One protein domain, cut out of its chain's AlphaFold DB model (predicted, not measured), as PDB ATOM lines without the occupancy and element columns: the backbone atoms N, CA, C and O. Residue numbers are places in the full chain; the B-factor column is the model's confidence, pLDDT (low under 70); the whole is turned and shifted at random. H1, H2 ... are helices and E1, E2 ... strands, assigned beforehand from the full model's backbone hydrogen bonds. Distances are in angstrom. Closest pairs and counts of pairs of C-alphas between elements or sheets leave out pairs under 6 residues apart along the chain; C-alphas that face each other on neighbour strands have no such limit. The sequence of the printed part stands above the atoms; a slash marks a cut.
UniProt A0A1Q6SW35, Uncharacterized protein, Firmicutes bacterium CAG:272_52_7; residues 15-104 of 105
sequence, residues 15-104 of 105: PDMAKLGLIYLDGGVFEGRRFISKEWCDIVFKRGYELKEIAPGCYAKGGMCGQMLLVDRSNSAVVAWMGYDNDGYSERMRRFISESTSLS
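This is residues 15 to 104 of the 105 residues of an uncharacterized protein of Firmicutes bacterium CAG:272_52_7 (UniProt A0A1Q6SW35). A twisted sheet of four strands stands between helices in three layers, with H1 and H2 on one face and H3 on the other. H1 packs slantwise over E3 and E4, H3 runs along E2 and E3, and H2 meets the sheet through its residues 44 to 47. The printed part has 90 residues in the order H1 H2 E1 E2 E3 E4 H3, and its class is mixed, helices and strands. The strands E1 E2 E3 E4, side by side in that order and antiparallel, form a meander, each strand the antiparallel neighbour of the one before. The whole is compact, with a radius of gyration of the C-alphas of 13.1 A and spans of 39 by 27 by 22 A.

The sheet joins E1, residues 52 to 55, E2, residues 58 to 62, E3, residues 68 to 72, and E4, residues 77 to 81, through three hairpins; it is twisted, with C-alphas up to 4.3 A off its best plane. Within hydrogen-bond range are N 54 and O 58 at 2.8 A, N 59 and O 71 at 2.8 A, and N 70 and O 79 at 2.8 A. H1, residues 15 to 25, is on the sheet at a height of 7.9 A; its closest C-alphas to E4 are those of Ala 18 and Ala 80, 5.5 A apart. H3, residues 90 to 102, is on the opposite face at a height of 9.0 A; its closest C-alphas to E1 are those of Ser 98 and Ala 55, 6.3 A apart. H2, residues 38 to 47, is on the sheet; its closest C-alphas to E2 are those of Phe 45 and Tyr 59, 7.4 A apart. H1 and H2 are close but not clearly touching, about perpendicular at 89 degrees, the C-alphas of Tyr 24 and Cys 41 being closest at 5.7 A. In H1, H2 and H3 every O i to N i+4 pair is within hydrogen-bond range.

H1 begins at C-alpha 15 (-20.972, 34.967, 11.059) and is 14.9 A long; H2 is 14.3 A. E1 to E4 measure 9.2, 13.1, 12.8 and 13.6 A. H3, 18.6 A, ends at C-alpha 102 (-4.090, 19.228, 1.905).

The C-alphas of Gly 32 and Asp 87 are farthest apart, 40.9 A. The printed part has no cut, and H1 to H2 is a long link of 12 residues. Mean pLDDT of the printed part is 88.0; residues 88 to 91, 94, 98 and 100 to 104 are under 70.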
ATOM      1  N   PRO A  15     -19.893  35.726  11.690       96.88
ATOM      2  CA  PRO A  15     -20.972  34.967  11.059       96.88
ATOM      3  C   PRO A  15     -21.477  35.638   9.779       96.88
ATOM      4  O   PRO A  15     -21.837  34.958   8.825       96.88
ATOM      5  N   ASP A  16     -21.476  36.970   9.729       97.12
ATOM      6  CA  ASP A  16     -21.913  37.717   8.551       97.12
ATOM      7  C   ASP A  16     -20.863  37.642   7.423       97.12
ATOM      8  O   ASP A  16     -21.224  37.537   6.253       97.12
ATOM      9  N   MET A  17     -19.567  37.567   7.759       96.62
ATOM     10  CA  MET A  17     -18.516  37.213   6.791       96.62
ATOM     11  C   MET A  17     -18.693  35.789   6.249       96.62
ATOM     12  O   MET A  17     -18.546  35.567   5.050       96.62
ATOM     13  N   ALA A  18     -19.032  34.824   7.108       97.12
ATOM     14  CA  ALA A  18     -19.267  33.449   6.677       97.12
ATOM     15  C   ALA A  18     -20.459  33.351   5.710       97.12
ATOM     16  O   ALA A  18     -20.369  32.647   4.709       97.12
ATOM     17  N   LYS A  19     -21.535  34.123   5.926       97.75
ATOM     18  CA  LYS A  19     -22.645  34.228   4.957       97.75
ATOM     19  C   LYS A  19     -22.170  34.717   3.590       97.75
ATOM     20  O   LYS A  19     -22.595  34.169   2.581       97.75
ATOM     21  N   LEU A  20     -21.269  35.703   3.539       97.00
ATOM     22  CA  LEU A  20     -20.676  36.148   2.274       97.00
ATOM     23  C   LEU A  20     -19.924  35.008   1.576       97.00
ATOM     24  O   LEU A  20     -20.104  34.802   0.378       97.00
ATOM     25  N   GLY A  21     -19.128  34.235   2.317       97.38
ATOM     26  CA  GLY A  21     -18.475  33.044   1.769       97.38
ATOM     27  C   GLY A  21     -19.474  32.001   1.266       97.38
ATOM     28  O   GLY A  21     -19.273  31.455   0.184       97.38
ATOM     29  N   LEU A  22     -20.573  31.774   1.995       98.06
ATOM     30  CA  LEU A  22     -21.641  30.851   1.594       98.06
ATOM     31  C   LEU A  22     -22.334  31.312   0.310       98.06
ATOM     32  O   LEU A  22     -22.581  30.482  -0.553       98.06
ATOM     33  N   ILE A  23     -22.564  32.620   0.140       98.25
ATOM     34  CA  ILE A  23     -23.087  33.182  -1.113       98.25
ATOM     35  C   ILE A  23     -22.171  32.806  -2.280       98.25
ATOM     36  O   ILE A  23     -22.659  32.352  -3.306       98.25
ATOM     37  N   TYR A  24     -20.849  32.968  -2.154       97.94
ATOM     38  CA  TYR A  24     -19.926  32.563  -3.222       97.94
ATOM     39  C   TYR A  24     -19.915  31.047  -3.441       97.94
ATOM     40  O   TYR A  24     -19.916  30.604  -4.590       97.94
ATOM     41  N   LEU A  25     -19.910  30.264  -2.360       97.62
ATOM     42  CA  LEU A  25     -19.894  28.802  -2.415       97.62
ATOM     43  C   LEU A  25     -21.143  28.247  -3.118       97.62
ATOM     44  O   LEU A  25     -21.018  27.359  -3.958       97.62
ATOM     45  N   ASP A  26     -22.316  28.821  -2.841       97.88
ATOM     46  CA  ASP A  26     -23.616  28.426  -3.399       97.88
ATOM     47  C   ASP A  26     -23.979  29.206  -4.683       97.88
ATOM     48  O   ASP A  26     -25.138  29.499  -4.982       97.88
ATOM     49  N   GLY A  27     -22.971  29.610  -5.466       97.69
ATOM     50  CA  GLY A  27     -23.182  30.194  -6.798       97.69
ATOM     51  C   GLY A  27     -24.005  31.490  -6.797       97.69
ATOM     52  O   GLY A  27     -24.770  31.759  -7.733       97.69
ATOM     53  N   GLY A  28     -23.863  32.279  -5.736       98.00
ATOM     54  CA  GLY A  28     -24.466  33.590  -5.552       98.00
ATOM     55  C   GLY A  28     -25.815  33.587  -4.833       98.00
ATOM     56  O   GLY A  28     -26.501  34.615  -4.854       98.00
ATOM     57  N   VAL A  29     -26.213  32.467  -4.225       98.31
ATOM     58  CA  VAL A  29     -27.492  32.296  -3.520       98.31
ATOM     59  C   VAL A  29     -27.269  32.166  -2.013       98.31
ATOM     60  O   VAL A  29     -26.287  31.602  -1.554       98.31
ATOM     61  N   PHE A  30     -28.179  32.730  -1.224       97.50
ATOM     62  CA  PHE A  30     -28.262  32.477   0.211       97.50
ATOM     63  C   PHE A  30     -29.729  32.516   0.634       97.50
ATOM     64  O   PHE A  30     -30.462  33.421   0.231       97.50
ATOM     65  N   GLU A  31     -30.169  31.504   1.387       96.56
ATOM     66  CA  GLU A  31     -31.568  31.337   1.821       96.56
ATOM     67  C   GLU A  31     -32.583  31.454   0.663       96.56
ATOM     68  O   GLU A  31     -33.626  32.096   0.767       96.56
ATOM     69  N   GLY A  32     -32.255  30.862  -0.491       97.19
ATOM     70  CA  GLY A  32     -33.117  30.859  -1.680       97.19
ATOM     71  C   GLY A  32     -33.161  32.183  -2.453       97.19
ATOM     72  O   GLY A  32     -33.800  32.255  -3.503       97.19
ATOM     73  N   ARG A  33     -32.460  33.229  -1.993       98.12
ATOM     74  CA  ARG A  33     -32.354  34.512  -2.693       98.12
ATOM     75  C   ARG A  33     -31.010  34.645  -3.402       98.12
ATOM     76  O   ARG A  33     -29.956  34.454  -2.806       98.12
ATOM     77  N   ARG A  34     -31.048  35.058  -4.672       97.88
ATOM     78  CA  ARG A  34     -29.848  35.416  -5.438       97.88
ATOM     79  C   ARG A  34     -29.377  36.829  -5.084       97.88
ATOM     80  O   ARG A  34     -30.141  37.784  -5.220       97.88
ATOM     81  N   PHE A  35     -28.114  36.948  -4.690       97.94
ATOM     82  CA  PHE A  35     -27.424  38.217  -4.434       97.94
ATOM     83  C   PHE A  35     -26.351  38.511  -5.482       97.94
ATOM     84  O   PHE A  35     -26.128  39.668  -5.825       97.94
ATOM     85  N   ILE A  36     -25.708  37.461  -6.001       97.12
ATOM     86  CA  ILE A  36     -24.641  37.540  -6.998       97.12
ATOM     87  C   ILE A  36     -25.005  36.598  -8.158       97.12
ATOM     88  O   ILE A  36     -25.655  35.565  -7.966       97.12
ATOM     89  N   SER A  37     -24.668  36.963  -9.395       98.19
ATOM     90  CA  SER A  37     -24.884  36.062 -10.528       98.19
ATOM     91  C   SER A  37     -23.925  34.873 -10.446       98.19
ATOM     92  O   SER A  37     -22.790  35.009  -9.978       98.19
ATOM     93  N   LYS A  38     -24.365  33.697 -10.901       98.00
ATOM     94  CA  LYS A  38     -23.511  32.502 -10.876       98.00
ATOM     95  C   LYS A  38     -22.252  32.731 -11.716       98.00
ATOM     96  O   LYS A  38     -21.157  32.347 -11.320       98.00
ATOM     97  N   GLU A  39     -22.411  33.423 -12.840       98.12
ATOM     98  CA  GLU A  39     -21.343  33.763 -13.773       98.12
ATOM     99  C   GLU A  39     -20.260  34.607 -13.095       98.12
ATOM    100  O   GLU A  39     -19.074  34.394 -13.342       98.12
ATOM    101  N   TRP A  40     -20.642  35.538 -12.213       97.81
ATOM    102  CA  TRP A  40     -19.670  36.327 -11.462       97.81
ATOM    103  C   TRP A  40     -18.907  35.463 -10.459       97.81
ATOM    104  O   TRP A  40     -17.681  35.513 -10.437       97.81
ATOM    105  N   CYS A  41     -19.599  34.618  -9.687       97.38
ATOM    106  CA  CYS A  41     -18.946  33.684  -8.764       97.38
ATOM    107  C   CYS A  41     -17.926  32.787  -9.489       97.38
ATOM    108  O   CYS A  41     -16.794  32.639  -9.027       97.38
ATOM    109  N   ASP A  42     -18.288  32.257 -10.662       96.50
ATOM    110  CA  ASP A  42     -17.391  31.445 -11.489       96.50
ATOM    111  C   ASP A  42     -16.161  32.249 -11.959       96.50
ATOM    112  O   ASP A  42     -15.040  31.735 -11.959       96.50
ATOM    113  N   ILE A  43     -16.341  33.527 -12.321       96.69
ATOM    114  CA  ILE A  43     -15.238  34.435 -12.672       96.69
ATOM    115  C   ILE A  43     -14.304  34.654 -11.478       96.69
ATOM    116  O   ILE A  43     -13.086  34.582 -11.665       96.69
ATOM    117  N   VAL A  44     -14.842  34.889 -10.276       96.06
ATOM    118  CA  VAL A  44     -14.042  35.095  -9.056       96.06
ATOM    119  C   VAL A  44     -13.141  33.892  -8.805       96.06
ATOM    120  O   VAL A  44     -11.929  34.065  -8.685       96.06
ATOM    121  N   PHE A  45     -13.691  32.675  -8.812       95.19
ATOM    122  CA  PHE A  45     -12.901  31.464  -8.576       95.19
ATOM    123  C   PHE A  45     -11.910  31.163  -9.703       95.19
ATOM    124  O   PHE A  45     -10.819  30.665  -9.445       95.19
ATOM    125  N   LYS A  46     -12.250  31.483 -10.956       94.56
ATOM    126  CA  LYS A  46     -11.360  31.248 -12.101       94.56
ATOM    127  C   LYS A  46     -10.194  32.235 -12.164       94.56
ATOM    128  O   LYS A  46      -9.125  31.877 -12.652       94.56
ATOM    129  N   ARG A  47     -10.413  33.495 -11.776       93.50
ATOM    130  CA  ARG A  47      -9.445  34.590 -11.983       93.50
ATOM    131  C   ARG A  47      -8.790  35.096 -10.705       93.50
ATOM    132  O   ARG A  47      -7.784  35.790 -10.795       93.50
ATOM    133  N   GLY A  48      -9.332  34.755  -9.542       88.81
ATOM    134  CA  GLY A  48      -8.771  35.143  -8.255       88.81
ATOM    135  C   GLY A  48      -8.939  36.628  -7.921       88.81
ATOM    136  O   GLY A  48      -8.029  37.208  -7.335       88.81
ATOM    137  N   TYR A  49     -10.045  37.259  -8.339       86.62
ATOM    138  CA  TYR A  49     -10.279  38.696  -8.135       86.62
ATOM    139  C   TYR A  49     -10.510  39.038  -6.655       86.62
ATOM    140  O   TYR A  49      -9.613  39.552  -5.987       86.62
ATOM    141  N   GLU A  50     -11.704  38.765  -6.125       91.00
ATOM    142  CA  GLU A  50     -12.047  39.057  -4.730       91.00
ATOM    143  C   GLU A  50     -11.536  37.987  -3.767       91.00
ATOM    144  O   GLU A  50     -11.190  38.305  -2.632       91.00
ATOM    145  N   LEU A  51     -11.485  36.732  -4.209       93.94
ATOM    146  CA  LEU A  51     -11.009  35.593  -3.429       93.94
ATOM    147  C   LEU A  51      -9.848  34.951  -4.176       93.94
ATOM    148  O   LEU A  51     -10.010  34.530  -5.319       93.94
ATOM    149  N   LYS A  52      -8.682  34.858  -3.541       93.44
ATOM    150  CA  LYS A  52      -7.487  34.271  -4.152       93.44
ATOM    151  C   LYS A  52      -7.359  32.808  -3.753       93.44
ATOM    152  O   LYS A  52      -7.526  32.491  -2.581       93.44
ATOM    153  N   GLU A  53      -7.021  31.937  -4.698       92.94
ATOM    154  CA  GLU A  53      -6.706  30.544  -4.377       92.94
ATOM    155  C   GLU A  53      -5.431  30.476  -3.523       92.94
ATOM    156  O   GLU A  53      -4.397  31.056  -3.871       92.94
ATOM    157  N   ILE A  54      -5.526  29.815  -2.369       89.56
ATOM    158  CA  ILE A  54      -4.422  29.653  -1.414       89.56
ATOM    159  C   ILE A  54      -3.929  28.208  -1.305       89.56
ATOM    160  O   ILE A  54      -2.805  27.994  -0.860       89.56
ATOM    161  N   ALA A  55      -4.765  27.253  -1.706       88.44
ATOM    162  CA  ALA A  55      -4.502  25.825  -1.852       88.44
ATOM    163  C   ALA A  55      -5.543  25.267  -2.847       88.44
ATOM    164  O   ALA A  55      -6.557  25.940  -3.055       88.44
ATOM    165  N   PRO A  56      -5.340  24.087  -3.458       89.44
ATOM    166  CA  PRO A  56      -6.278  23.543  -4.443       89.44
ATOM    167  C   PRO A  56      -7.727  23.507  -3.929       89.44
ATOM    168  O   PRO A  56      -8.032  22.841  -2.941       89.44
ATOM    169  N   GLY A  57      -8.622  24.259  -4.581       90.62
ATOM    170  CA  GLY A  57     -10.039  24.346  -4.198       90.62
ATOM    171  C   GLY A  57     -10.342  25.227  -2.975       90.62
ATOM    172  O   GLY A  57     -11.508  25.365  -2.598       90.62
ATOM    173  N   CYS A  58      -9.327  25.865  -2.388       92.88
ATOM    174  CA  CYS A  58      -9.436  26.760  -1.238       92.88
ATOM    175  C   CYS A  58      -9.145  28.205  -1.635       92.88
ATOM    176  O   CYS A  58      -8.028  28.548  -2.027       92.88
ATOM    177  N   TYR A  59     -10.123  29.082  -1.442       95.25
ATOM    178  CA  TYR A  59     -10.059  30.485  -1.837       95.25
ATOM    179  C   TYR A  59     -10.229  31.387  -0.627       95.25
ATOM    180  O   TYR A  59     -11.100  31.149   0.201       95.25
ATOM    181  N   ALA A  60      -9.426  32.440  -0.517       94.69
ATOM    182  CA  ALA A  60      -9.440  33.281   0.666       94.69
ATOM    183  C   ALA A  60      -9.270  34.770   0.370       94.69
ATOM    184  O   ALA A  60      -8.672  35.174  -0.632       94.69
ATOM    185  N   LYS A  61      -9.753  35.589   1.307       94.12
ATOM    186  CA  LYS A  61      -9.488  37.024   1.367       94.12
ATOM    187  C   LYS A  61      -9.143  37.435   2.788       94.12
ATOM    188  O   LYS A  61      -9.935  37.254   3.710       94.12
ATOM    189  N   GLY A  62      -7.964  38.035   2.920       91.50
ATOM    190  CA  GLY A  62      -7.462  38.571   4.178       91.50
ATOM    191  C   GLY A  62      -7.668  40.079   4.328       91.50
ATOM    192  O   GLY A  62      -7.764  40.818   3.333       91.50
ATOM    193  N   GLY A  63      -7.696  40.509   5.587       89.62
ATOM    194  CA  GLY A  63      -7.474  41.879   6.040       89.62
ATOM    195  C   GLY A  63      -6.085  42.047   6.669       89.62
ATOM    196  O   GLY A  63      -5.380  41.073   6.921       89.62
ATOM    197  N   MET A  64      -5.683  43.297   6.899       87.62
ATOM    198  CA  MET A  64      -4.311  43.655   7.288       87.62
ATOM    199  C   MET A  64      -3.876  43.105   8.656       87.62
ATOM    200  O   MET A  64      -2.693  42.857   8.838       87.62
ATOM    201  N   CYS A  65      -4.806  42.901   9.594       87.06
ATOM    202  CA  CYS A  65      -4.485  42.501  10.972       87.06
ATOM    203  C   CYS A  65      -4.957  41.073  11.287       87.06
ATOM    204  O   CYS A  65      -5.356  40.776  12.413       87.06
ATOM    205  N   GLY A  66      -4.986  40.196  10.280       87.38
ATOM    206  CA  GLY A  66      -5.322  38.785  10.470       87.38
ATOM    207  C   GLY A  66      -6.808  38.441  10.385       87.38
ATOM    208  O   GLY A  66      -7.205  37.352  10.795       87.38
ATOM    209  N   GLN A  67      -7.644  39.337   9.851       91.88
ATOM    210  CA  GLN A  67      -9.009  38.980   9.452       91.88
ATOM    211  C   GLN A  67      -8.960  38.057   8.237       91.88
ATOM    212  O   GLN A  67      -8.168  38.298   7.325       91.88
ATOM    213  N   MET A  68      -9.823  37.046   8.184       93.12
ATOM    214  CA  MET A  68      -9.873  36.142   7.039       93.12
ATOM    215  C   MET A  68     -11.283  35.638   6.763       93.12
ATOM    216  O   MET A  68     -12.038  35.298   7.676       93.12
ATOM    217  N   LEU A  69     -11.587  35.533   5.473       96.19
ATOM    218  CA  LEU A  69     -12.648  34.702   4.927       96.19
ATOM    219  C   LEU A  69     -12.005  33.617   4.062       96.19
ATOM    220  O   LEU A  69     -11.267  33.944   3.135       96.19
ATOM    221  N   LEU A  70     -12.299  32.355   4.356       95.94
ATOM    222  CA  LEU A  70     -11.879  31.182   3.598       95.94
ATOM    223  C   LEU A  70     -13.113  30.446   3.068       95.94
ATOM    224  O   LEU A  70     -14.050  30.179   3.819       95.94
ATOM    225  N   VAL A  71     -13.074  30.084   1.792       97.19
ATOM    226  CA  VAL A  71     -14.064  29.268   1.091       97.19
ATOM    227  C   VAL A  71     -13.363  28.018   0.574       97.19
ATOM    228  O   VAL A  71     -12.530  28.096  -0.328       97.19
ATOM    229  N   ASP A  72     -13.707  26.873   1.148       95.25
ATOM    230  CA  ASP A  72     -13.226  25.557   0.741       95.25
ATOM    231  C   ASP A  72     -14.309  24.874  -0.100       95.25
ATOM    232  O   ASP A  72     -15.342  24.425   0.405       95.25
ATOM    233  N   ARG A  73     -14.083  24.823  -1.414       93.94
ATOM    234  CA  ARG A  73     -15.008  24.186  -2.357       93.94
ATOM    235  C   ARG A  73     -14.886  22.669  -2.358       93.94
ATOM    236  O   ARG A  73     -15.848  22.006  -2.733       93.94
ATOM    237  N   SER A  74     -13.741  22.133  -1.945       91.00
ATOM    238  CA  SER A  74     -13.497  20.692  -1.883       91.00
ATOM    239  C   SER A  74     -14.324  20.059  -0.766       91.00
ATOM    240  O   SER A  74     -14.939  19.017  -0.971       91.00
ATOM    241  N   ASN A  75     -14.423  20.738   0.380       91.62
ATOM    242  CA  ASN A  75     -15.190  20.274   1.540       91.62
ATOM    243  C   ASN A  75     -16.559  20.954   1.704       91.62
ATOM    244  O   ASN A  75     -17.250  20.705   2.688       91.62
ATOM    245  N   SER A  76     -16.967  21.810   0.758       94.69
ATOM    246  CA  SER A  76     -18.206  22.604   0.849       94.69
ATOM    247  C   SER A  76     -18.329  23.357   2.182       94.69
ATOM    248  O   SER A  76     -19.373  23.343   2.833       94.69
ATOM    249  N   ALA A  77     -17.243  24.014   2.593       95.38
ATOM    250  CA  ALA A  77     -17.123  24.669   3.888       95.38
ATOM    251  C   ALA A  77     -16.681  26.132   3.760       95.38
ATOM    252  O   ALA A  77     -15.977  26.529   2.830       95.38
ATOM    253  N   VAL A  78     -17.081  26.946   4.737       96.62
ATOM    254  CA  VAL A  78     -16.661  28.344   4.864       96.62
ATOM    255  C   VAL A  78     -16.166  28.575   6.279       96.62
ATOM    256  O   VAL A  78     -16.845  28.233   7.246       96.62
ATOM    257  N   VAL A  79     -14.995  29.192   6.399       95.31
ATOM    258  CA  VAL A  79     -14.388  29.531   7.686       95.31
ATOM    259  C   VAL A  79     -14.104  31.024   7.701       95.31
ATOM    260  O   VAL A  79     -13.458  31.558   6.802       95.31
ATOM    261  N   ALA A  80     -14.587  31.712   8.729       95.69
ATOM    262  CA  ALA A  80     -14.315  33.124   8.940       95.69
ATOM    263  C   ALA A  80     -13.784  33.338  10.351       95.69
ATOM    264  O   ALA A  80     -14.326  32.803  11.319       95.69
ATOM    265  N   TRP A  81     -12.745  34.156  10.472       92.38
ATOM    266  CA  TRP A  81     -12.214  34.568  11.763       92.38
ATOM    267  C   TRP A  81     -11.742  36.014  11.711       92.38
ATOM    268  O   TRP A  81     -11.445  36.576  10.653       92.38
ATOM    269  N   MET A  82     -11.687  36.617  12.891       90.31
ATOM    270  CA  MET A  82     -11.156  37.954  13.091       90.31
ATOM    271  C   MET A  82      -9.931  37.840  13.982       90.31
ATOM    272  O   MET A  82      -9.966  37.165  15.009       90.31
ATOM    273  N   GLY A  83      -8.866  38.514  13.576       83.81
ATOM    274  CA  GLY A  83      -7.694  38.767  14.394       83.81
ATOM    275  C   GLY A  83      -7.500  40.266  14.574       83.81
ATOM    276  O   GLY A  83      -8.035  41.081  13.814       83.81
ATOM    277  N   TYR A  84      -6.719  40.613  15.588       82.94
ATOM    278  CA  TYR A  84      -5.992  41.871  15.620       82.94
ATOM    279  C   TYR A  84      -4.550  41.537  15.950       82.94
ATOM    280  O   TYR A  84      -4.111  41.563  17.096       82.94
ATOM    281  N   ASP A  85      -3.869  41.091  14.913       77.19
ATOM    282  CA  ASP A  85      -2.506  40.627  14.978       77.19
ATOM    283  C   ASP A  85      -1.631  41.564  14.143       77.19
ATOM    284  O   ASP A  85      -1.867  41.764  12.951       77.19
ATOM    285  N   ASN A  86      -0.646  42.156  14.813       70.56
ATOM    286  CA  ASN A  86       0.333  43.062  14.223       70.56
ATOM    287  C   ASN A  86       1.735  42.420  14.151       70.56
ATOM    288  O   ASN A  86       2.683  43.103  13.771       70.56
ATOM    289  N   ASP A  87       1.881  41.144  14.535       71.31
ATOM    290  CA  ASP A  87       3.157  40.422  14.634       71.31
ATOM    291  C   ASP A  87       3.273  39.190  13.708       71.31
ATOM    292  O   ASP A  87       4.369  38.649  13.545       71.31
ATOM    293  N   GLY A  88       2.193  38.797  13.021       60.81
ATOM    294  CA  GLY A  88       2.195  37.767  11.971       60.81
ATOM    295  C   GLY A  88       1.670  36.389  12.403       60.81
ATOM    296  O   GLY A  88       1.738  35.427  11.631       60.81
ATOM    297  N   TYR A  89       1.122  36.269  13.611       61.78
ATOM    298  CA  TYR A  89       0.426  35.090  14.136       61.78
ATOM    299  C   TYR A  89      -0.684  34.504  13.238       61.78
ATOM    300  O   TYR A  89      -0.866  33.288  13.158       61.78
ATOM    301  N   SER A  90      -1.423  35.354  12.538       64.12
ATOM    302  CA  SER A  90      -2.545  35.021  11.654       64.12
ATOM    303  C   SER A  90      -2.121  34.154  10.468       64.12
ATOM    304  O   SER A  90      -2.906  33.337   9.977       64.12
ATOM    305  N   GLU A  91      -0.842  34.210  10.098       68.44
ATOM    306  CA  GLU A  91      -0.276  33.358   9.062       68.44
ATOM    307  C   GLU A  91      -0.083  31.905   9.526       68.44
ATOM    308  O   GLU A  91      -0.120  30.986   8.704       68.44
ATOM    309  N   ARG A  92       0.018  31.647  10.841       70.69
ATOM    310  CA  ARG A  92       0.030  30.276  11.386       70.69
ATOM    311  C   ARG A  92      -1.329  29.605  11.263       70.69
ATOM    312  O   ARG A  92      -1.388  28.441  10.885       70.69
ATOM    313  N   MET A  93      -2.413  30.332  11.539       71.50
ATOM    314  CA  MET A  93      -3.766  29.790  11.382       71.50
ATOM    315  C   MET A  93      -4.075  29.512   9.909       71.50
ATOM    316  O   MET A  93      -4.618  28.457   9.582       71.50
ATOM    317  N   ARG A  94      -3.640  30.404   9.005       69.19
ATOM    318  CA  ARG A  94      -3.735  30.175   7.558       69.19
ATOM    319  C   ARG A  94      -2.979  28.915   7.124       69.19
ATOM    320  O   ARG A  94      -3.529  28.121   6.365       69.19
ATOM    321  N   ARG A  95      -1.751  28.712   7.621       73.69
ATOM    322  CA  ARG A  95      -0.958  27.496   7.356       73.69
ATOM    323  C   ARG A  95      -1.620  26.240   7.901       73.69
ATOM    324  O   ARG A  95      -1.783  25.295   7.145       73.69
ATOM    325  N   PHE A  96      -2.069  26.258   9.154       75.12
ATOM    326  CA  PHE A  96      -2.723  25.111   9.785       75.12
ATOM    327  C   PHE A  96      -3.933  24.621   8.979       75.12
ATOM    328  O   PHE A  96      -4.081  23.423   8.745       75.12
ATOM    329  N   ILE A  97      -4.775  25.546   8.507       71.19
ATOM    330  CA  ILE A  97      -5.943  25.185   7.697       71.19
ATOM    331  C   ILE A  97      -5.511  24.659   6.323       71.19
ATOM    332  O   ILE A  97      -5.995  23.619   5.894       71.19
ATOM    333  N   SER A  98      -4.554  25.319   5.662       68.12
ATOM    334  CA  SER A  98      -4.014  24.859   4.374       68.12
ATOM    335  C   SER A  98      -3.422  23.448   4.453       68.12
ATOM    336  O   SER A  98      -3.632  22.643   3.549       68.12
ATOM    337  N   GLU A  99      -2.668  23.146   5.507       74.31
ATOM    338  CA  GLU A  99      -2.063  21.830   5.740       74.31
ATOM    339  C   GLU A  99      -3.129  20.773   6.046       74.31
ATOM    340  O   GLU A  99      -3.081  19.679   5.491       74.31
ATOM    341  N   SER A 100      -4.142  21.116   6.847       66.56
ATOM    342  CA  SER A 100      -5.245  20.208   7.192       66.56
ATOM    343  C   SER A 100      -6.119  19.861   5.982       66.56
ATOM    344  O   SER A 100      -6.512  18.709   5.827       66.56
ATOM    345  N   THR A 101      -6.376  20.825   5.092       60.34
ATOM    346  CA  THR A 101      -7.139  20.591   3.856       60.34
ATOM    347  C   THR A 101      -6.313  19.881   2.773       60.34
ATOM    348  O   THR A 101      -6.868  19.228   1.896       60.34
ATOM    349  N   SER A 102      -4.978  19.955   2.832       52.09
ATOM    350  CA  SER A 102      -4.090  19.228   1.905       52.09
ATOM    351  C   SER A 102      -3.920  17.743   2.260       52.09
ATOM    352  O   SER A 102      -3.422  16.979   1.440       52.09
ATOM    353  N   LEU A 103      -4.314  17.330   3.471       46.94
ATOM    354  CA  LEU A 103      -4.194  15.952   3.966       46.94
ATOM    355  C   LEU A 103      -5.413  15.066   3.655       46.94
ATOM    356  O   LEU A 103      -5.409  13.890   4.004       46.94
ATOM    357  N   SER A 104      -6.450  15.600   3.005       39.75
ATOM    358  CA  SER A 104      -7.666  14.860   2.634       39.75
ATOM    359  C   SER A 104      -7.649  14.296   1.201       39.75
ATOM    360  O   SER A 104      -8.701  14.245   0.562       39.75
TER     361      SER A 104